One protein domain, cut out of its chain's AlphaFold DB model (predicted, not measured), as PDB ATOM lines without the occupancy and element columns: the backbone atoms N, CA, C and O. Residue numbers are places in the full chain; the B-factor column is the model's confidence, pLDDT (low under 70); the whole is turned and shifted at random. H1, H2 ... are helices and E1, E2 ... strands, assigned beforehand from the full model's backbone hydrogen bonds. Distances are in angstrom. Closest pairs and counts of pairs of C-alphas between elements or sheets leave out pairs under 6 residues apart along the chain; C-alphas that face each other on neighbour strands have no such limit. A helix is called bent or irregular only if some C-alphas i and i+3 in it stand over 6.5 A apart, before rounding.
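This is residues 6 to 171 of the 172 residues of the protein "Triose-phosphate isomerase" of Thaumarchaeota archaeon (UniProt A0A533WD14). A short parallel sheet of three strands, E2, E1 and E3, sits in the core of a body, with H1, H6, H7 and H8 gathered round it and H2 packing on H1. From this body a thin arm reaches out and folds back, with H4 and H5 at its far end, where residues 105 to 111 and 113 to 122 stick out. The printed part has 166 residues, with eight named helices and three named strands in the order E1 H1 E2 H2 H3 H4 H5 H6 E3 H7 H8; the class is mostly helix, helices holding 73 and strands 10 of the 83 residues in named elements. The whole is compact, with a radius of gyration of the C-alphas of 17.8 A, and flat, spanning 53 by 44 by 24 A.

Begin at the inner strand E1, residues 6 to 8, between the edge strands E2, residues 38 to 41, and E3, residues 148 to 150. E1 and E2 are parallel at 23 degrees, with N 7 and O 39 2.8 A apart, within hydrogen-bond range. E1 and E3 are parallel at 21 degrees, with N 6 and O 148 at 2.7 A. H1, residues 18 to 34, only grazes the sheet; E1, H1 and E2 form a strand-helix-strand unit, two parallel neighbour strands with a helix between, with a right-handed crossover. H1 touches H8, residues 160 to 169, the same way at 36 degrees, only just a steep tilt; look at the closest C-alphas, Ala 26 and Val 161, 5.5 A apart. With residues 20 to 25 alone, H1 touches H2, residues 44 to 53; the closest C-alphas, Val 21 and Val 50, are 5.2 A apart. H6, residues 134 to 142, and H8 touch only at their ends, C-alphas 134 and 167 being closest at 4.7 A. H7, residues 152 to 155, touches H8 only at the corner, C-alphas 154 and 163 being closest at 6.0 A. H3, residues 77 to 82, is near H2. H4, residues 104 to 107, and H5, residues 110 to 122, are close but not clearly touching, C-alphas 104 and 112 being closest at 7.7 A. Every O i to N i+4 pair is within hydrogen-bond range in H1, H3, H6 and H8, against 4 of 6 in H2 and 6 of 9 in H5; H4 and H7 are too short for such a pair.

Find C-alpha 6, where E1 begins, at (152.426, 169.793, 144.358). H1 runs 24.7 A from C-alpha 18 at (162.187, 156.460, 155.104). H5 covers 20.5 A and H2 15.2 A; both are irregular, C-alphas 118 and 121 being 8.9 A apart and C-alphas 45 and 48 7.5 A. H8 covers 14.0 A, ending at C-alpha 169, (156.589, 182.089, 149.343).

The two farthest C-alphas, Lys 106 and Ser 158, are 53.0 A apart. The printed part has no cut; the links H2 to H3, H3 to H4 and H5 to H6 are long. In the B-factor column, residues 97 to 131 and 135 to 145 of this predicted model have pLDDT under 70.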
ATOM      1  N   ILE A   6     152.342 171.241 144.529       95.62
ATOM      2  CA  ILE A   6     152.426 169.793 144.358       95.62
ATOM      3  C   ILE A   6     153.896 169.405 144.201       95.62
ATOM      4  O   ILE A   6     154.582 169.856 143.285       95.62
ATOM      5  N   ILE A   7     154.380 168.544 145.092       97.81
ATOM      6  CA  ILE A   7     155.755 168.044 145.081       97.81
ATOM      7  C   ILE A   7     155.735 166.598 144.587       97.81
ATOM      8  O   ILE A   7     155.351 165.688 145.326       97.81
ATOM      9  N   ASN A   8     156.155 166.383 143.342       97.81
ATOM     10  CA  ASN A   8     156.327 165.046 142.783       97.81
ATOM     11  C   ASN A   8     157.703 164.495 143.162       97.81
ATOM     12  O   ASN A   8     158.734 165.019 142.739       97.81
ATOM     13  N   PHE A   9     157.721 163.427 143.957       98.00
ATOM     14  CA  PHE A   9     158.964 162.840 144.451       98.00
ATOM     15  C   PHE A   9     159.689 162.044 143.363       98.00
ATOM     16  O   PHE A   9     160.890 161.815 143.496       98.00
ATOM     17  N   LYS A  10     158.984 161.654 142.290       96.81
ATOM     18  CA  LYS A  10     159.475 160.739 141.251       96.81
ATOM     19  C   LYS A  10     160.114 159.494 141.881       96.81
ATOM     20  O   LYS A  10     159.688 159.070 142.954       96.81
ATOM     21  N   ASN A  11     161.137 158.936 141.237       96.44
ATOM     22  CA  ASN A  11     161.905 157.780 141.700       96.44
ATOM     23  C   ASN A  11     163.369 158.153 142.008       96.44
ATOM     24  O   ASN A  11     164.301 157.467 141.599       96.44
ATOM     25  N   TYR A  12     163.583 159.273 142.704       96.88
ATOM     26  CA  TYR A  12     164.914 159.733 143.127       96.88
ATOM     27  C   TYR A  12     165.429 158.961 144.361       96.88
ATOM     28  O   TYR A  12     164.667 158.648 145.282       96.88
ATOM     29  N   THR A  13     166.734 158.682 144.437       96.81
ATOM     30  CA  THR A  13     167.352 157.966 145.579       96.81
ATOM     31  C   THR A  13     167.453 158.842 146.836       96.81
ATOM     32  O   THR A  13     167.550 158.352 147.967       96.81
ATOM     33  N   GLU A  14     167.360 160.155 146.659       97.50
ATOM     34  CA  GLU A  14     167.251 161.169 147.702       97.50
ATOM     35  C   GLU A  14     165.973 161.001 148.539       97.50
ATOM     36  O   GLU A  14     165.937 161.418 149.694       97.50
ATOM     37  N   VAL A  15     164.950 160.331 147.997       95.88
ATOM     38  CA  VAL A  15     163.647 160.096 148.647       95.88
ATOM     39  C   VAL A  15     163.303 158.613 148.791       95.88
ATOM     40  O   VAL A  15     162.153 158.271 149.052       95.88
ATOM     41  N   SER A  16     164.286 157.718 148.680       93.19
ATOM     42  CA  SER A  16     164.063 156.284 148.872       93.19
ATOM     43  C   SER A  16     163.784 155.914 150.339       93.19
ATOM     44  O   SER A  16     164.347 156.487 151.279       93.19
ATOM     45  N   GLY A  17     162.894 154.934 150.539       93.56
ATOM     46  CA  GLY A  17     162.531 154.410 151.859       93.56
ATOM     47  C   GLY A  17     162.025 155.493 152.821       93.56
ATOM     48  O   GLY A  17     161.202 156.336 152.465       93.56
ATOM     49  N   GLU A  18     162.560 155.505 154.044       95.69
ATOM     50  CA  GLU A  18     162.187 156.460 155.104       95.69
ATOM     51  C   GLU A  18     162.425 157.933 154.729       95.69
ATOM     52  O   GLU A  18     161.840 158.842 155.330       95.69
ATOM     53  N   LYS A  19     163.262 158.211 153.719       97.81
ATOM     54  CA  LYS A  19     163.503 159.583 153.255       97.81
ATOM     55  C   LYS A  19     162.245 160.217 152.653       97.81
ATOM     56  O   LYS A  19     162.049 161.416 152.847       97.81
ATOM     57  N   ALA A  20     161.348 159.439 152.039       98.00
ATOM     58  CA  ALA A  20     160.053 159.939 151.571       98.00
ATOM     59  C   ALA A  20     159.221 160.522 152.727       98.00
ATOM     60  O   ALA A  20     158.657 161.612 152.617       98.00
ATOM     61  N   VAL A  21     159.198 159.841 153.877       98.38
ATOM     62  CA  VAL A  21     158.494 160.316 155.078       98.38
ATOM     63  C   VAL A  21     159.153 161.580 155.631       98.38
ATOM     64  O   VAL A  21     158.453 162.513 156.030       98.38
ATOM     65  N   LYS A  22     160.492 161.645 155.637       98.44
ATOM     66  CA  LYS A  22     161.236 162.840 156.072       98.44
ATOM     67  C   LYS A  22     160.900 164.059 155.208       98.44
ATOM     68  O   LYS A  22     160.572 165.110 155.761       98.44
ATOM     69  N   LEU A  23     160.907 163.909 153.881       98.56
ATOM     70  CA  LEU A  23     160.533 164.984 152.961       98.56
ATOM     71  C   LEU A  23     159.071 165.410 153.158       98.56
ATOM     72  O   LEU A  23     158.790 166.603 153.268       98.56
ATOM     73  N   ALA A  24     158.141 164.461 153.286       98.38
ATOM     74  CA  ALA A  24     156.732 164.777 153.517       98.38
ATOM     75  C   ALA A  24     156.509 165.544 154.838       98.38
ATOM     76  O   ALA A  24     155.737 166.501 154.881       98.38
ATOM     77  N   LYS A  25     157.232 165.202 155.913       98.56
ATOM     78  CA  LYS A  25     157.189 165.950 157.185       98.56
ATOM     79  C   LYS A  25     157.782 167.358 157.073       98.56
ATOM     80  O   LYS A  25     157.256 168.290 157.691       98.56
ATOM     81  N   ALA A  26     158.850 167.527 156.290       98.44
ATOM     82  CA  ALA A  26     159.407 168.845 155.987       98.44
ATOM     83  C   ALA A  26     158.368 169.710 155.257       98.44
ATOM     84  O   ALA A  26     158.056 170.814 155.707       98.44
ATOM     85  N   ALA A  27     157.741 169.156 154.215       98.19
ATOM     86  CA  ALA A  27     156.662 169.803 153.476       98.19
ATOM     87  C   ALA A  27     155.477 170.173 154.384       98.19
ATOM     88  O   ALA A  27     155.024 171.316 154.372       98.19
ATOM     89  N   GLN A  28     155.030 169.261 155.255       98.12
ATOM     90  CA  GLN A  28     153.953 169.527 156.213       98.12
ATOM     91  C   GLN A  28     154.291 170.673 157.178       98.12
ATOM     92  O   GLN A  28     153.430 171.489 157.521       98.12
ATOM     93  N   THR A  29     155.543 170.739 157.634       97.69
ATOM     94  CA  THR A  29     156.015 171.806 158.522       97.69
ATOM     95  C   THR A  29     155.948 173.161 157.828       97.69
ATOM     96  O   THR A  29     155.440 174.116 158.419       97.69
ATOM     97  N   VAL A  30     156.397 173.241 156.573       97.38
ATOM     98  CA  VAL A  30     156.330 174.475 155.779       97.38
ATOM     99  C   VAL A  30     154.883 174.859 155.469       97.38
ATOM    100  O   VAL A  30     154.512 176.009 155.699       97.38
ATOM    101  N   ALA A  31     154.046 173.903 155.051       95.19
ATOM    102  CA  ALA A  31     152.624 174.126 154.783       95.19
ATOM    103  C   ALA A  31     151.918 174.781 155.980       95.19
ATOM    104  O   ALA A  31     151.246 175.802 155.836       95.19
ATOM    105  N   ARG A  32     152.147 174.246 157.190       95.06
ATOM    106  CA  ARG A  32     151.593 174.795 158.437       95.06
ATOM    107  C   ARG A  32     152.132 176.192 158.744       95.06
ATOM    108  O   ARG A  32     151.347 177.071 159.085       95.06
ATOM    109  N   LYS A  33     153.451 176.396 158.644       95.12
ATOM    110  CA  LYS A  33     154.097 177.682 158.961       95.12
ATOM    111  C   LYS A  33     153.650 178.800 158.021       95.12
ATOM    112  O   LYS A  33     153.351 179.898 158.477       95.12
ATOM    113  N   LEU A  34     153.602 178.526 156.719       93.75
ATOM    114  CA  LEU A  34     153.312 179.537 155.700       93.75
ATOM    115  C   LEU A  34     151.825 179.652 155.351       93.75
ATOM    116  O   LEU A  34     151.470 180.565 154.606       93.75
ATOM    117  N   LYS A  35     150.980 178.772 155.913       92.88
ATOM    118  CA  LYS A  35     149.539 178.655 155.636       92.88
ATOM    119  C   LYS A  35     149.236 178.463 154.144       92.88
ATOM    120  O   LYS A  35     148.257 178.993 153.629       92.88
ATOM    121  N   VAL A  36     150.084 177.697 153.460       91.88
ATOM    122  CA  VAL A  36     149.918 177.331 152.046       91.88
ATOM    123  C   VAL A  36     149.466 175.880 151.926       91.88
ATOM    124  O   VAL A  36     149.781 175.047 152.780       91.88
ATOM    125  N   GLU A  37     148.738 175.558 150.862       93.88
ATOM    126  CA  GLU A  37     148.396 174.170 150.563       93.88
ATOM    127  C   GLU A  37     149.571 173.490 149.856       93.88
ATOM    128  O   GLU A  37     150.027 173.950 148.811       93.88
ATOM    129  N   ILE A  38     150.060 172.393 150.434       96.25
ATOM    130  CA  ILE A  38     151.093 171.552 149.827       96.25
ATOM    131  C   ILE A  38     150.540 170.138 149.692       96.25
ATOM    132  O   ILE A  38     149.949 169.603 150.634       96.25
ATOM    133  N   VAL A  39     150.758 169.545 148.524       96.88
ATOM    134  CA  VAL A  39     150.383 168.173 148.172       96.88
ATOM    135  C   VAL A  39     151.660 167.416 147.820       96.88
ATOM    136  O   VAL A  39     152.552 167.977 147.187       96.88
ATOM    137  N   VAL A  40     151.776 166.151 148.221       97.94
ATOM    138  CA  VAL A  40     152.950 165.320 147.893       97.94
ATOM    139  C   VAL A  40     152.550 164.087 147.092       97.94
ATOM    140  O   VAL A  40     151.534 163.463 147.391       97.94
ATOM    141  N   ALA A  41     153.372 163.731 146.104       97.75
ATOM    142  CA  ALA A  41     153.247 162.505 145.318       97.75
ATOM    143  C   ALA A  41     154.486 161.610 145.539       97.75
ATOM    144  O   ALA A  41     155.465 161.722 144.790       97.75
ATOM    145  N   PRO A  42     154.513 160.782 146.603       98.06
ATOM    146  CA  PRO A  42     155.640 159.899 146.907       98.06
ATOM    147  C   PRO A  42     155.762 158.743 145.898       98.06
ATOM    148  O   PRO A  42     154.796 158.467 145.188       98.06
ATOM    149  N   PRO A  43     156.912 158.038 145.840       96.62
ATOM    150  CA  PRO A  43     157.004 156.781 145.098       96.62
ATOM    151  C   PRO A  43     155.909 155.809 145.555       96.62
ATOM    152  O   PRO A  43     155.635 155.733 146.757       96.62
ATOM    153  N   GLN A  44     155.326 155.036 144.631       94.06
ATOM    154  CA  GLN A  44     154.209 154.119 144.919       94.06
ATOM    155  C   GLN A  44     154.445 153.236 146.166       94.06
ATOM    156  O   GLN A  44     153.570 153.198 147.033       94.06
ATOM    157  N   PRO A  45     155.633 152.611 146.360       95.56
ATOM    158  CA  PRO A  45     155.894 151.778 147.540       95.56
ATOM    159  C   PRO A  45     155.879 152.539 148.878       95.56
ATOM    160  O   PRO A  45     155.717 151.936 149.935       95.56
ATOM    161  N   ALA A  46     156.054 153.863 148.856       96.88
ATOM    162  CA  ALA A  46     156.073 154.709 150.046       96.88
ATOM    163  C   ALA A  46     154.708 155.351 150.363       96.88
ATOM    164  O   ALA A  46     154.568 155.962 151.426       96.88
ATOM    165  N   LEU A  47     153.708 155.215 149.482       95.62
ATOM    166  CA  LEU A  47     152.407 155.887 149.581       95.62
ATOM    167  C   LEU A  47     151.745 155.688 150.949       95.62
ATOM    168  O   LEU A  47     151.472 156.661 151.651       95.62
ATOM    169  N   ALA A  48     151.537 154.431 151.346       96.75
ATOM    170  CA  ALA A  48     150.819 154.088 152.571       96.75
ATOM    171  C   ALA A  48     151.525 154.620 153.827       96.75
ATOM    172  O   ALA A  48     150.889 155.141 154.747       96.75
ATOM    173  N   THR A  49     152.856 154.509 153.873       97.75
ATOM    174  CA  THR A  49     153.657 154.981 155.008       97.75
ATOM    175  C   THR A  49     153.627 156.500 155.100       97.75
ATOM    176  O   THR A  49     153.435 157.041 156.190       97.75
ATOM    177  N   VAL A  50     153.768 157.203 153.973       98.25
ATOM    178  CA  VAL A  50     153.684 158.667 153.936       98.25
ATOM    179  C   VAL A  50     152.290 159.124 154.364       98.25
ATOM    180  O   VAL A  50     152.191 159.898 155.315       98.25
ATOM    181  N   ALA A  51     151.227 158.590 153.755       96.69
ATOM    182  CA  ALA A  51     149.838 158.945 154.056       96.69
ATOM    183  C   ALA A  51     149.471 158.747 155.537       96.69
ATOM    184  O   ALA A  51     148.796 159.588 156.122       96.69
ATOM    185  N   LYS A  52     149.983 157.694 156.190       97.56
ATOM    186  CA  LYS A  52     149.762 157.457 157.629       97.56
ATOM    187  C   LYS A  52     150.533 158.411 158.550       97.56
ATOM    188  O   LYS A  52     150.177 158.546 159.719       97.56
ATOM    189  N   LYS A  53     151.628 159.020 158.083       98.25
ATOM    190  CA  LYS A  53     152.560 159.801 158.922       98.25
ATOM    191  C   LYS A  53     152.408 161.315 158.775       98.25
ATOM    192  O   LYS A  53     153.014 162.042 159.565       98.25
ATOM    193  N   VAL A  54     151.620 161.792 157.811       97.62
ATOM    194  CA  VAL A  54     151.325 163.219 157.606       97.62
ATOM    195  C   VAL A  54     149.816 163.465 157.559       97.62
ATOM    196  O   VAL A  54     149.031 162.549 157.368       97.62
ATOM    197  N   ARG A  55     149.397 164.718 157.759       94.44
ATOM    198  CA  ARG A  55     147.983 165.150 157.667       94.44
ATOM    199  C   ARG A  55     147.686 165.990 156.423       94.44
ATOM    200  O   ARG A  55     146.582 166.499 156.275       94.44
ATOM    201  N   MET A  56     148.695 166.214 155.587       94.50
ATOM    202  CA  MET A  56     148.543 166.917 154.314       94.50
ATOM    203  C   MET A  56     148.037 165.953 153.231       94.50
ATOM    204  O   MET A  56     148.273 164.752 153.364       94.50
ATOM    205  N   PRO A  57     147.390 166.449 152.163       95.31
ATOM    206  CA  PRO A  57     147.008 165.623 151.022       95.31
ATOM    207  C   PRO A  57     148.195 164.850 150.431       95.31
ATOM    208  O   PRO A  57     149.246 165.429 150.135       95.31
ATOM    209  N   VAL A  58     148.001 163.547 150.230       96.81
ATOM    210  CA  VAL A  58     148.946 162.653 149.553       96.81
ATOM    211  C   VAL A  58     148.253 162.085 148.321       96.81
ATOM    212  O   VAL A  58     147.122 161.611 148.414       96.81
ATOM    213  N   ILE A  59     148.910 162.161 147.169       95.12
ATOM    214  CA  ILE A  59     148.396 161.650 145.893       95.12
ATOM    215  C   ILE A  59     149.341 160.587 145.327       95.12
ATOM    216  O   ILE A  59     150.509 160.532 145.704       95.12
ATOM    217  N   CYS A  60     148.858 159.757 144.409       91.38
ATOM    218  CA  CYS A  60     149.715 158.835 143.664       91.38
ATOM    219  C   CYS A  60     150.491 159.558 142.554       91.38
ATOM    220  O   CYS A  60     150.077 160.619 142.076       91.38
ATOM    221  N   GLN A  61     151.608 158.970 142.119       94.50
ATOM    222  CA  GLN A  61     152.297 159.411 140.899       94.50
ATOM    223  C   GLN A  61     151.609 158.898 139.626       94.50
ATOM    224  O   GLN A  61     151.783 159.497 138.569       94.50
ATOM    225  N   HIS A  62     150.849 157.807 139.742       88.50
ATOM    226  CA  HIS A  62     150.039 157.208 138.685       88.50
ATOM    227  C   HIS A  62     149.028 156.225 139.290       88.50
ATOM    228  O   HIS A  62     149.268 155.669 140.370       88.50
ATOM    229  N   VAL A  63     147.929 155.999 138.574       82.00
ATOM    230  CA  VAL A  63     147.003 154.881 138.781       82.00
ATOM    231  C   VAL A  63     146.647 154.279 137.429       82.00
ATOM    232  O   VAL A  63     146.467 155.007 136.453       82.00
ATOM    233  N   ASP A  64     146.539 152.960 137.386       81.12
ATOM    234  CA  ASP A  64     146.243 152.211 136.170       81.12
ATOM    235  C   ASP A  64     144.737 152.100 135.921       81.12
ATOM    236  O   ASP A  64     143.949 151.982 136.863       81.12
ATOM    237  N   ASP A  65     144.353 152.111 134.644       79.19
ATOM    238  CA  ASP A  65     142.997 151.793 134.194       79.19
ATOM    239  C   ASP A  65     142.875 150.278 133.987       79.19
ATOM    240  O   ASP A  65     143.081 149.753 132.895       79.19
ATOM    241  N   GLU A  66     142.631 149.561 135.081       81.50
ATOM    242  CA  GLU A  66     142.448 148.112 135.096       81.50
ATOM    243  C   GLU A  66     141.405 147.733 136.160       81.50
ATOM    244  O   GLU A  66     141.099 148.505 137.073       81.50
ATOM    245  N   LYS A  67     140.829 146.533 136.054       77.31
ATOM    246  CA  LYS A  67     139.847 146.024 137.009       77.31
ATOM    247  C   LYS A  67     140.462 145.749 138.383       77.31
ATOM    248  O   LYS A  67     141.588 145.272 138.510       77.31
ATOM    249  N   VAL A  68     139.651 145.905 139.424       81.25
ATOM    250  CA  VAL A  68     139.973 145.394 140.762       81.25
ATOM    251  C   VAL A  68     140.043 143.859 140.730       81.25
ATOM    252  O   VAL A  68     139.144 143.200 140.206       81.25
ATOM    253  N   GLY A  69     141.087 143.276 141.329       92.56
ATOM    254  CA  GLY A  69     141.238 141.827 141.488       92.56
ATOM    255  C   GLY A  69     142.443 141.272 140.734       92.56
ATOM    256  O   GLY A  69     143.580 141.595 141.065       92.56
ATOM    257  N   SER A  70     142.209 140.385 139.761       95.44
ATOM    258  CA  SER A  70     143.262 139.718 138.979       95.44
ATOM    259  C   SER A  70     143.946 140.673 137.987       95.44
ATOM    260  O   SER A  70     143.721 140.580 136.781       95.44
ATOM    261  N   SER A  71     144.765 141.581 138.518       90.81
ATOM    262  CA  SER A  71     145.459 142.668 137.817       90.81
ATOM    263  C   SER A  71     146.912 142.812 138.305       90.81
ATOM    264  O   SER A  71     147.390 143.912 138.577       90.81
ATOM    265  N   THR A  72     147.613 141.691 138.512       94.44
ATOM    266  CA  THR A  72     148.963 141.668 139.101       94.44
ATOM    267  C   THR A  72     149.915 142.633 138.389       94.44
ATOM    268  O   THR A  72     150.100 142.546 137.180       94.44
ATOM    269  N   GLY A  73     150.544 143.523 139.161       92.06
ATOM    270  CA  GLY A  73     151.470 144.543 138.656       92.06
ATOM    271  C   GLY A  73     150.829 145.908 138.392       92.06
ATOM    272  O   GLY A  73     151.556 146.897 138.374       92.06
ATOM    273  N   TYR A  74     149.499 145.983 138.281       87.75
ATOM    274  CA  TYR A  74     148.759 147.240 138.160       87.75
ATOM    275  C   TYR A  74     148.378 147.816 139.527       87.75
ATOM    276  O   TYR A  74     148.162 147.092 140.505       87.75
ATOM    277  N   PHE A  75     148.254 149.139 139.587       87.00
ATOM    278  CA  PHE A  75     147.847 149.884 140.766       87.00
ATOM    279  C   PHE A  75     146.622 150.755 140.484       87.00
ATOM    280  O   PHE A  75     146.723 151.902 140.053       87.00
ATOM    281  N   VAL A  76     145.449 150.197 140.767       83.06
ATOM    282  CA  VAL A  76     144.148 150.795 140.434       83.06
ATOM    283  C   VAL A  76     143.683 151.836 141.475       83.06
ATOM    284  O   VAL A  76     144.128 151.800 142.634       83.06
ATOM    285  N   PRO A  77     142.772 152.763 141.117       75.75
ATOM    286  CA  PRO A  77     142.313 153.842 142.000       75.75
ATOM    287  C   PRO A  77     141.715 153.379 143.338       75.75
ATOM    288  O   PRO A  77     141.904 154.032 144.367       75.75
ATOM    289  N   GLU A  78     141.010 152.249 143.359       84.88
ATOM    290  CA  GLU A  78     140.386 151.679 144.556       84.88
ATOM    291  C   GLU A  78     141.445 151.253 145.576       84.88
ATOM    292  O   GLU A  78     141.333 151.555 146.769       84.88
ATOM    293  N   ILE A  79     142.517 150.617 145.094       88.38
ATOM    294  CA  ILE A  79     143.652 150.207 145.923       88.38
ATOM    295  C   ILE A  79     144.414 151.444 146.409       88.38
ATOM    296  O   ILE A  79     144.700 151.553 147.604       88.38
ATOM    297  N   ALA A  80     144.657 152.425 145.535       85.75
ATOM    298  CA  ALA A  80     145.274 153.698 145.904       85.75
ATOM    299  C   ALA A  80     144.531 154.406 147.051       85.75
ATOM    300  O   ALA A  80     145.140 154.811 148.048       85.75
ATOM    301  N   LYS A  81     143.201 154.505 146.942       82.94
ATOM    302  CA  LYS A  81     142.338 155.094 147.973       82.94
ATOM    303  C   LYS A  81     142.445 154.336 149.295       82.94
ATOM    304  O   LYS A  81     142.514 154.973 150.346       82.94
ATOM    305  N   SER A  82     142.522 153.003 149.261       90.25
ATOM    306  CA  SER A  82     142.665 152.186 150.476       90.25
ATOM    307  C   SER A  82     143.963 152.472 151.258       90.25
ATOM    308  O   SER A  82     143.987 152.356 152.483       90.25
ATOM    309  N   TYR A  83     145.018 152.937 150.579       93.44
ATOM    310  CA  TYR A  83     146.283 153.353 151.195       93.44
ATOM    311  C   TYR A  83     146.320 154.823 151.641       93.44
ATOM    312  O   TYR A  83     147.338 155.277 152.167       93.44
ATOM    313  N   GLY A  84     145.211 155.555 151.488       89.62
ATOM    314  CA  GLY A  84     145.053 156.936 151.946       89.62
ATOM    315  C   GLY A  84     145.363 158.003 150.896       89.62
ATOM    316  O   GLY A  84     145.471 159.177 151.252       89.62
ATOM    317  N   ALA A  85     145.498 157.629 149.619       89.06
ATOM    318  CA  ALA A  85     145.589 158.614 148.547       89.06
ATOM    319  C   ALA A  85     144.269 159.389 148.406       89.06
ATOM    320  O   ALA A  85     143.183 158.810 148.461       89.06
ATOM    321  N   VAL A  86     144.367 160.699 148.172       87.38
ATOM    322  CA  VAL A  86     143.206 161.574 147.908       87.38
ATOM    323  C   VAL A  86     143.110 162.016 146.443       87.38
ATOM    324  O   VAL A  86     142.263 162.831 146.092       87.38
ATOM    325  N   GLY A  87     143.993 161.494 145.591       86.75
ATOM    326  CA  GLY A  87     144.072 161.786 144.162       86.75
ATOM    327  C   GLY A  87     145.282 161.106 143.516       86.75
ATOM    328  O   GLY A  87     146.013 160.369 144.181       86.75
ATOM    329  N   SER A  88     145.518 161.382 142.234       80.06
ATOM    330  CA  SER A  88     146.682 160.899 141.482       80.06
ATOM    331  C   SER A  88     147.129 161.932 140.451       80.06
ATOM    332  O   SER A  88     146.312 162.697 139.940       80.06
ATOM    333  N   LEU A  89     148.419 161.927 140.118       83.12
ATOM    334  CA  LEU A  89     148.888 162.424 138.827       83.12
ATOM    335  C   LEU A  89     148.488 161.417 137.735       83.12
ATOM    336  O   LEU A  89     148.398 160.219 137.992       83.12
ATOM    337  N   ILE A  90     148.217 161.913 136.530       74.69
ATOM    338  CA  ILE A  90     147.783 161.122 135.373       74.69
ATOM    339  C   ILE A  90     148.539 161.665 134.155       74.69
ATOM    340  O   ILE A  90     148.704 162.882 134.039       74.69
ATOM    341  N   ASN A  91     148.982 160.787 133.249       70.88
ATOM    342  CA  ASN A  91     149.611 161.162 131.974       70.88
ATOM    343  C   ASN A  91     150.851 162.079 132.119       70.88
ATOM    344  O   ASN A  91     151.033 163.047 131.377       70.88
ATOM    345  N   HIS A  92     151.706 161.800 133.108       82.94
ATOM    346  CA  HIS A  92     152.971 162.518 133.279       82.94
ATOM    347  C   HIS A  92     153.913 162.230 132.094       82.94
ATOM    348  O   HIS A  92     153.852 161.165 131.489       82.94
ATOM    349  N   SER A  93     154.833 163.143 131.760       80.31
ATOM    350  CA  SER A  93     155.724 162.976 130.594       80.31
ATOM    351  C   SER A  93     156.588 161.707 130.642       80.31
ATOM    352  O   SER A  93     156.939 161.179 129.590       80.31
ATOM    353  N   GLU A  94     156.899 161.231 131.850       88.56
ATOM    354  CA  GLU A  94     157.658 160.000 132.139       88.56
ATOM    355  C   GLU A  94     156.768 158.747 132.258       88.56
ATOM    356  O   GLU A  94     157.284 157.646 132.411       88.56
ATOM    357  N   HIS A  95     155.443 158.906 132.215       81.62
ATOM    358  CA  HIS A  95     154.477 157.812 132.282       81.62
ATOM    359  C   HIS A  95     153.192 158.210 131.545       81.62
ATOM    360  O   HIS A  95     152.174 158.583 132.138       81.62
ATOM    361  N   ARG A  96     153.304 158.246 130.213       77.44
ATOM    362  CA  ARG A  96     152.214 158.645 129.323       77.44
ATOM    363  C   ARG A  96     151.204 157.515 129.238       77.44
ATOM    364  O   ARG A  96     151.587 156.364 129.055       77.44
ATOM    365  N   ILE A  97     149.929 157.862 129.333       69.19
ATOM    366  CA  ILE A  97     148.859 156.894 129.122       69.19
ATOM    367  C   ILE A  97     148.673 156.759 127.619       69.19
ATOM    368  O   ILE A  97     148.406 157.747 126.928       69.19
ATOM    369  N   GLU A  98     148.834 155.542 127.112       66.00
ATOM    370  CA  GLU A  98     148.477 155.231 125.737       66.00
ATOM    371  C   GLU A  98     146.966 155.376 125.592       66.00
ATOM    372  O   GLU A  98     146.178 154.556 126.060       66.00
ATOM    373  N   MET A  99     146.542 156.467 124.960       57.09
ATOM    374  CA  MET A  99     145.149 156.613 124.586       57.09
ATOM    375  C   MET A  99     144.869 155.613 123.468       57.09
ATOM    376  O   MET A  99     145.368 155.755 122.349       57.09
ATOM    377  N   LYS A 100     144.041 154.610 123.752       45.22
ATOM    378  CA  LYS A 100     143.434 153.777 122.715       45.22
ATOM    379  C   LYS A 100     142.407 154.647 121.978       45.22
ATOM    380  O   LYS A 100     141.240 154.685 122.345       45.22
ATOM    381  N   ILE A 101     142.850 155.440 121.002       44.12
ATOM    382  CA  ILE A 101     141.961 156.349 120.266       44.12
ATOM    383  C   ILE A 101     141.367 155.604 119.067       44.12
ATOM    384  O   ILE A 101     142.066 155.346 118.088       44.12
ATOM    385  N   MET A 102     140.057 155.341 119.093       40.16
ATOM    386  CA  MET A 102     139.253 155.531 117.882       40.16
ATOM    387  C   MET A 102     138.906 157.019 117.768       40.16
ATOM    388  O   MET A 102     138.698 157.705 118.765       40.16
ATOM    389  N   ALA A 103     138.939 157.557 116.547       30.31
ATOM    390  CA  ALA A 103     138.792 158.991 116.323       30.31
ATOM    391  C   ALA A 103     137.414 159.493 116.790       30.31
ATOM    392  O   ALA A 103     136.384 159.026 116.311       30.31
ATOM    393  N   VAL A 104     137.401 160.516 117.649       28.27
ATOM    394  CA  VAL A 104     136.179 161.164 118.172       28.27
ATOM    395  C   VAL A 104     135.266 161.678 117.046       28.27
ATOM    396  O   VAL A 104     134.042 161.641 117.160       28.27
ATOM    397  N   SER A 105     135.854 162.081 115.917       32.81
ATOM    398  CA  SER A 105     135.146 162.490 114.698       32.81
ATOM    399  C   SER A 105     134.381 161.360 113.996       32.81
ATOM    400  O   SER A 105     133.541 161.651 113.149       32.81
ATOM    401  N   LYS A 106     134.657 160.092 114.325       34.72
ATOM    402  CA  LYS A 106     133.984 158.914 113.756       34.72
ATOM    403  C   LYS A 106     132.909 158.323 114.668       34.72
ATOM    404  O   LYS A 106     132.009 157.669 114.161       34.72
ATOM    405  N   GLU A 107     132.989 158.545 115.979       43.25
ATOM    406  CA  GLU A 107     132.149 157.847 116.964       43.25
ATOM    407  C   GLU A 107     131.067 158.752 117.583       43.25
ATOM    408  O   GLU A 107     129.939 158.305 117.781       43.25
ATOM    409  N   ASN A 108     131.358 160.040 117.843       41.47
ATOM    410  CA  ASN A 108     130.358 161.003 118.329       41.47
ATOM    411  C   ASN A 108     130.806 162.475 118.149       41.47
ATOM    412  O   ASN A 108     131.302 163.097 119.093       41.47
ATOM    413  N   PRO A 109     130.597 163.087 116.967       44.81
ATOM    414  CA  PRO A 109     131.068 164.444 116.663       44.81
ATOM    415  C   PRO A 109     130.502 165.535 117.589       44.81
ATOM    416  O   PRO A 109     131.172 166.532 117.858       44.81
ATOM    417  N   ALA A 110     129.298 165.336 118.136       44.41
ATOM    418  CA  ALA A 110     128.642 166.293 119.028       44.41
ATOM    419  C   ALA A 110     129.367 166.462 120.375       44.41
ATOM    420  O   ALA A 110     129.165 167.465 121.064       44.41
ATOM    421  N   ILE A 111     130.227 165.508 120.759       46.72
ATOM    422  CA  ILE A 111     131.006 165.594 121.994       46.72
ATOM    423  C   ILE A 111     132.110 166.647 121.900       46.72
ATOM    424  O   ILE A 111     132.494 167.180 122.931       46.72
ATOM    425  N   ILE A 112     132.584 167.004 120.700       41.28
ATOM    426  CA  ILE A 112     133.614 168.037 120.516       41.28
ATOM    427  C   ILE A 112     133.024 169.406 120.864       41.28
ATOM    428  O   ILE A 112     133.558 170.113 121.717       41.28
ATOM    429  N   THR A 113     131.869 169.735 120.286       42.72
ATOM    430  CA  THR A 113     131.173 171.001 120.548       42.72
ATOM    431  C   THR A 113     130.700 171.081 122.004       42.72
ATOM    432  O   THR A 113     130.945 172.082 122.672       42.72
ATOM    433  N   LYS A 114     130.151 169.983 122.550       47.84
ATOM    434  CA  LYS A 114     129.761 169.896 123.969       47.84
ATOM    435  C   LYS A 114     130.946 169.927 124.931       47.84
ATOM    436  O   LYS A 114     130.785 170.420 126.035       47.84
ATOM    437  N   SER A 115     132.123 169.422 124.556       40.03
ATOM    438  CA  SER A 115     133.325 169.476 125.405       40.03
ATOM    439  C   SER A 115     133.915 170.879 125.451       40.03
ATOM    440  O   SER A 115     134.394 171.288 126.504       40.03
ATOM    441  N   ILE A 116     133.845 171.634 124.349       44.72
ATOM    442  CA  ILE A 116     134.258 173.044 124.301       44.72
ATOM    443  C   ILE A 116     133.302 173.910 125.139       44.72
ATOM    444  O   ILE A 116     133.764 174.754 125.904       44.72
ATOM    445  N   GLU A 117     131.993 173.646 125.090       47.66
ATOM    446  CA  GLU A 117     131.012 174.301 125.970       47.66
ATOM    447  C   GLU A 117     131.124 173.853 127.442       47.66
ATOM    448  O   GLU A 117     131.020 174.676 128.351       47.66
ATOM    449  N   ALA A 118     131.375 172.566 127.705       49.81
ATOM    450  CA  ALA A 118     131.445 172.008 129.058       49.81
ATOM    451  C   ALA A 118     132.772 172.285 129.778       49.81
ATOM    452  O   ALA A 118     132.783 172.338 131.011       49.81
ATOM    453  N   ALA A 119     133.881 172.465 129.048       44.06
ATOM    454  CA  ALA A 119     135.190 172.725 129.645       44.06
ATOM    455  C   ALA A 119     135.171 173.979 130.529       44.06
ATOM    456  O   ALA A 119     135.790 173.952 131.596       44.06
ATOM    457  N   GLY A 120     134.399 175.004 130.133       49.78
ATOM    458  CA  GLY A 120     134.006 176.155 130.954       49.78
ATOM    459  C   GLY A 120     135.113 176.785 131.820       49.78
ATOM    460  O   GLY A 120     136.308 176.552 131.668       49.78
ATOM    461  N   SER A 121     134.719 177.589 132.807       52.12
ATOM    462  CA  SER A 121     135.612 178.222 133.795       52.12
ATOM    463  C   SER A 121     135.960 177.322 135.000       52.12
ATOM    464  O   SER A 121     136.368 177.820 136.049       52.12
ATOM    465  N   ARG A 122     135.779 175.992 134.899       47.53
ATOM    466  CA  ARG A 122     135.902 175.053 136.043       47.53
ATOM    467  C   ARG A 122     137.208 174.260 136.097       47.53
ATOM    468  O   ARG A 122     137.531 173.717 137.156       47.53
ATOM    469  N   SER A 123     137.960 174.202 135.003       54.38
ATOM    470  CA  SER A 123     139.212 173.446 134.934       54.38
ATOM    471  C   SER A 123     140.369 174.268 135.505       54.38
ATOM    472  O   SER A 123     140.714 175.328 134.988       54.38
ATOM    473  N   LYS A 124     140.970 173.792 136.600       61.00
ATOM    474  CA  LYS A 124     142.123 174.439 137.241       61.00
ATOM    475  C   LYS A 124     143.414 173.905 136.633       61.00
ATOM    476  O   LYS A 124     143.744 172.739 136.827       61.00
ATOM    477  N   VAL A 125     144.143 174.760 135.926       58.78
ATOM    478  CA  VAL A 125     145.427 174.405 135.302       58.78
ATOM    479  C   VAL A 125     146.563 174.644 136.289       58.78
ATOM    480  O   VAL A 125     146.634 175.708 136.894       58.78
ATOM    481  N   VAL A 126     147.455 173.670 136.454       66.44
ATOM    482  CA  VAL A 126     148.667 173.776 137.280       66.44
ATOM    483  C   VAL A 126     149.876 173.877 136.356       66.44
ATOM    484  O   VAL A 126     149.999 173.100 135.412       66.44
ATOM    485  N   CYS A 127     150.779 174.816 136.630       59.12
ATOM    486  CA  CYS A 127     152.036 174.958 135.903       59.12
ATOM    487  C   CYS A 127     153.083 173.995 136.475       59.12
ATOM    488  O   CYS A 127     153.241 173.883 137.692       59.12
ATOM    489  N   GLY A 128     153.805 173.298 135.605       60.34
ATOM    490  CA  GLY A 128     154.909 172.423 135.980       60.34
ATOM    491  C   GLY A 128     156.033 172.479 134.952       60.34
ATOM    492  O   GLY A 128     155.889 173.115 133.914       60.34
ATOM    493  N   ALA A 129     157.126 171.770 135.247       65.75
ATOM    494  CA  ALA A 129     158.399 171.774 134.513       65.75
ATOM    495  C   ALA A 129     159.190 173.093 134.619       65.75
ATOM    496  O   ALA A 129     158.656 174.186 134.507       65.75
ATOM    497  N   GLY A 130     160.497 172.984 134.873       62.72
ATOM    498  CA  GLY A 130     161.407 174.137 134.887       62.72
ATOM    499  C   GLY A 130     161.276 175.106 136.071       62.72
ATOM    500  O   GLY A 130     162.039 176.058 136.129       62.72
ATOM    501  N   ILE A 131     160.375 174.871 137.032       67.62
ATOM    502  CA  ILE A 131     160.241 175.718 138.229       67.62
ATOM    503  C   ILE A 131     161.430 175.494 139.171       67.62
ATOM    504  O   ILE A 131     161.596 174.402 139.728       67.62
ATOM    505  N   THR A 132     162.241 176.533 139.368       74.31
ATOM    506  CA  THR A 132     163.478 176.466 140.159       74.31
ATOM    507  C   THR A 132     163.517 177.436 141.328       74.31
ATOM    508  O   THR A 132     164.261 177.173 142.271       74.31
ATOM    509  N   GLY A 133     162.715 178.503 141.337       71.19
ATOM    510  CA  GLY A 133     162.690 179.467 142.441       71.19
ATOM    511  C   GLY A 133     161.390 180.262 142.554       71.19
ATOM    512  O   GLY A 133     160.481 180.133 141.733       71.19
ATOM    513  N   LYS A 134     161.307 181.110 143.588       82.62
ATOM    514  CA  LYS A 134     160.120 181.938 143.875       82.62
ATOM    515  C   LYS A 134     159.665 182.825 142.708       82.62
ATOM    516  O   LYS A 134     158.471 183.058 142.566       82.62
ATOM    517  N   GLY A 135     160.602 183.311 141.886       62.94
ATOM    518  CA  GLY A 135     160.301 184.154 140.724       62.94
ATOM    519  C   GLY A 135     159.487 183.411 139.662       62.94
ATOM    520  O   GLY A 135     158.494 183.945 139.175       62.94
ATOM    521  N   ASP A 136     159.846 182.153 139.384       62.22
ATOM    522  CA  ASP A 136     159.123 181.286 138.444       62.22
ATOM    523  C   ASP A 136     157.701 181.001 138.943       62.22
ATOM    524  O   ASP A 136     156.738 181.045 138.177       62.22
ATOM    525  N   VAL A 137     157.572 180.744 140.251       69.44
ATOM    526  CA  VAL A 137     156.282 180.500 140.904       69.44
ATOM    527  C   VAL A 137     155.386 181.731 140.798       69.44
ATOM    528  O   VAL A 137     154.276 181.611 140.288       69.44
ATOM    529  N   ALA A 138     155.865 182.903 141.224       68.25
ATOM    530  CA  ALA A 138     155.090 184.142 141.159       68.25
ATOM    531  C   ALA A 138     154.630 184.425 139.721       68.25
ATOM    532  O   ALA A 138     153.446 184.647 139.477       68.25
ATOM    533  N   LYS A 139     155.535 184.274 138.745       58.97
ATOM    534  CA  LYS A 139     155.208 184.482 137.333       58.97
ATOM    535  C   LYS A 139     154.139 183.516 136.822       58.97
ATOM    536  O   LYS A 139     153.227 183.940 136.119       58.97
ATOM    537  N   ALA A 140     154.222 182.231 137.162       52.47
ATOM    538  CA  ALA A 140     153.212 181.248 136.769       52.47
ATOM    539  C   ALA A 140     151.834 181.560 137.380       52.47
ATOM    540  O   ALA A 140     150.805 181.369 136.732       52.47
ATOM    541  N   MET A 141     151.809 182.066 138.612       68.12
ATOM    542  CA  MET A 141     150.584 182.435 139.322       68.12
ATOM    543  C   MET A 141     149.951 183.706 138.739       68.12
ATOM    544  O   MET A 141     148.734 183.728 138.541       68.12
ATOM    545  N   ASP A 142     150.764 184.705 138.374       63.91
ATOM    546  CA  ASP A 142     150.333 185.910 137.645       63.91
ATOM    547  C   ASP A 142     149.710 185.570 136.284       63.91
ATOM    548  O   ASP A 142     148.747 186.201 135.854       63.91
ATOM    549  N   LEU A 143     150.224 184.533 135.614       60.88
ATOM    550  CA  LEU A 143     149.713 184.034 134.331       60.88
ATOM    551  C   LEU A 143     148.431 183.186 134.458       60.88
ATOM    552  O   LEU A 143     147.957 182.635 133.465       60.88
ATOM    553  N   GLY A 144     147.853 183.069 135.658       60.19
ATOM    554  CA  GLY A 144     146.581 182.378 135.886       60.19
ATOM    555  C   GLY A 144     146.707 180.903 136.272       60.19
ATOM    556  O   GLY A 144     145.697 180.190 136.318       60.19
ATOM    557  N   SER A 145     147.916 180.429 136.594       64.69
ATOM    558  CA  SER A 145     148.090 179.086 137.145       64.69
ATOM    559  C   SER A 145     147.355 178.938 138.481       64.69
ATOM    560  O   SER A 145     147.387 179.799 139.361       64.69
ATOM    561  N   HIS A 146     146.693 177.801 138.655       73.62
ATOM    562  CA  HIS A 146     145.933 177.437 139.846       73.62
ATOM    563  C   HIS A 146     146.734 176.577 140.827       73.62
ATOM    564  O   HIS A 146     146.167 176.098 141.803       73.62
ATOM    565  N   GLY A 147     148.031 176.394 140.597       80.75
ATOM    566  CA  GLY A 147     148.965 175.686 141.469       80.75
ATOM    567  C   GLY A 147     150.310 175.487 140.778       80.75
ATOM    568  O   GLY A 147     150.472 175.860 139.616       80.75
ATOM    569  N   ILE A 148     151.262 174.855 141.459       85.25
ATOM    570  CA  ILE A 148     152.576 174.518 140.893       85.25
ATOM    571  C   ILE A 148     152.869 173.035 141.074       85.25
ATOM    572  O   ILE A 148     152.617 172.502 142.146       85.25
ATOM    573  N   LEU A 149     153.446 172.384 140.066       88.62
ATOM    574  CA  LEU A 149     153.999 171.033 140.143       88.62
ATOM    575  C   LEU A 149     155.524 171.082 139.995       88.62
ATOM    576  O   LEU A 149     156.049 171.484 138.957       88.62
ATOM    577  N   VAL A 150     156.244 170.622 141.014       91.56
ATOM    578  CA  VAL A 150     157.714 170.641 141.054       91.56
ATOM    579  C   VAL A 150     158.266 169.298 141.531       91.56
ATOM    580  O   VAL A 150     157.638 168.594 142.316       91.56
ATOM    581  N   ALA A 151     159.452 168.935 141.040       93.94
ATOM    582  CA  ALA A 151     160.163 167.719 141.427       93.94
ATOM    583  C   ALA A 151     161.622 168.038 141.788       93.94
ATOM    584  O   ALA A 151     161.898 168.498 142.894       93.94
ATOM    585  N   SER A 152     162.556 167.849 140.849       91.62
ATOM    586  CA  SER A 152     164.011 167.931 141.062       91.62
ATOM    587  C   SER A 152     164.482 169.189 141.796       91.62
ATOM    588  O   SER A 152     165.370 169.081 142.637       91.62
ATOM    589  N   GLY A 153     163.860 170.345 141.536       89.50
ATOM    590  CA  GLY A 153     164.166 171.609 142.214       89.50
ATOM    591  C   GLY A 153     164.004 171.567 143.738       89.50
ATOM    592  O   GLY A 153     164.665 172.337 144.426       89.50
ATOM    593  N   ILE A 154     163.180 170.656 144.268       95.81
ATOM    594  CA  ILE A 154     163.064 170.363 145.705       95.81
ATOM    595  C   ILE A 154     163.854 169.110 146.064       95.81
ATOM    596  O   ILE A 154     164.609 169.127 147.031       95.81
ATOM    597  N   ILE A 155     163.679 168.021 145.307       96.69
ATOM    598  CA  ILE A 155     164.199 166.705 145.704       96.69
ATOM    599  C   ILE A 155     165.722 166.720 145.881       96.69
ATOM    600  O   ILE A 155     166.225 166.134 146.838       96.69
ATOM    601  N   LYS A 156     166.431 167.455 145.018       96.31
ATOM    602  CA  LYS A 156     167.897 167.551 145.013       96.31
ATOM    603  C   LYS A 156     168.458 168.690 145.872       96.31
ATOM    604  O   LYS A 156     169.656 168.952 145.829       96.31
ATOM    605  N   ALA A 157     167.614 169.410 146.608       96.94
ATOM    606  CA  ALA A 157     168.063 170.530 147.427       96.94
ATOM    607  C   ALA A 157     168.836 170.053 148.665       96.94
ATOM    608  O   ALA A 157     168.479 169.050 149.281       96.94
ATOM    609  N   SER A 158     169.847 170.823 149.078       95.25
ATOM    610  CA  SER A 158     170.603 170.579 150.316       95.25
ATOM    611  C   SER A 158     169.746 170.733 151.577       95.25
ATOM    612  O   SER A 158     169.966 170.038 152.565       95.25
ATOM    613  N   SER A 159     168.739 171.608 151.528       97.38
ATOM    614  CA  SER A 159     167.738 171.795 152.577       97.38
ATOM    615  C   SER A 159     166.337 171.789 151.976       97.38
ATOM    616  O   SER A 159     165.918 172.734 151.303       97.38
ATOM    617  N   TRP A 160     165.581 170.721 152.235       98.25
ATOM    618  CA  TRP A 160     164.194 170.624 151.782       98.25
ATOM    619  C   TRP A 160     163.301 171.681 152.427       98.25
ATOM    620  O   TRP A 160     162.440 172.232 151.755       98.25
ATOM    621  N   VAL A 161     163.500 171.989 153.712       97.88
ATOM    622  CA  VAL A 161     162.672 172.983 154.414       97.88
ATOM    623  C   VAL A 161     162.826 174.355 153.770       97.88
ATOM    624  O   VAL A 161     161.818 174.969 153.417       97.88
ATOM    625  N   ASP A 162     164.065 174.801 153.561       97.75
ATOM    626  CA  ASP A 162     164.332 176.126 152.997       97.75
ATOM    627  C   ASP A 162     163.872 176.193 151.546       97.75
ATOM    628  O   ASP A 162     163.243 177.168 151.136       97.75
ATOM    629  N   LYS A 163     164.095 175.120 150.776       97.88
ATOM    630  CA  LYS A 163     163.704 175.109 149.369       97.88
ATOM    631  C   LYS A 163     162.193 175.077 149.164       97.88
ATOM    632  O   LYS A 163     161.678 175.775 148.294       97.88
ATOM    633  N   ILE A 164     161.471 174.295 149.969       97.56
ATOM    634  CA  ILE A 164     160.005 174.290 149.947       97.56
ATOM    635  C   ILE A 164     159.482 175.662 150.386       97.56
ATOM    636  O   ILE A 164     158.529 176.152 149.788       97.56
ATOM    637  N   ALA A 165     160.095 176.296 151.392       97.06
ATOM    638  CA  ALA A 165     159.691 177.620 151.863       97.06
ATOM    639  C   ALA A 165     159.902 178.718 150.808       97.06
ATOM    640  O   ALA A 165     159.004 179.538 150.625       97.06
ATOM    641  N   ASP A 166     161.030 178.702 150.092       96.44
ATOM    642  CA  ASP A 166     161.325 179.613 148.974       96.44
ATOM    643  C   ASP A 166     160.237 179.537 147.893       96.44
ATOM    644  O   ASP A 166     159.604 180.539 147.562       96.44
ATOM    645  N   LEU A 167     159.938 178.330 147.408       92.94
ATOM    646  CA  LEU A 167     158.910 178.128 146.383       92.94
ATOM    647  C   LEU A 167     157.507 178.477 146.893       92.94
ATOM    648  O   LEU A 167     156.749 179.159 146.210       92.94
ATOM    649  N   ALA A 168     157.166 178.055 148.112       92.69
ATOM    650  CA  ALA A 168     155.881 178.353 148.737       92.69
ATOM    651  C   ALA A 168     155.650 179.857 148.950       92.69
ATOM    652  O   ALA A 168     154.506 180.306 148.897       92.69
ATOM    653  N   ALA A 169     156.704 180.643 149.186       90.69
ATOM    654  CA  ALA A 169     156.589 182.089 149.343       90.69
ATOM    655  C   ALA A 169     156.125 182.784 148.052       90.69
ATOM    656  O   ALA A 169     155.417 183.782 148.144       90.69
ATOM    657  N   GLY A 170     156.460 182.234 146.878       83.75
ATOM    658  CA  GLY A 170     155.986 182.735 145.583       83.75
ATOM    659  C   GLY A 170     154.516 182.420 145.283       83.75
ATOM    660  O   GLY A 170     153.972 182.942 144.319       83.75
ATOM    661  N   MET A 171     153.862 181.567 146.083       81.69
ATOM    662  CA  MET A 171     152.460 181.177 145.875       81.69
ATOM    663  C   MET A 171     151.444 182.232 146.356       81.69
ATOM    664  O   MET A 171     150.238 182.017 146.202       81.69
TER     665      MET A 171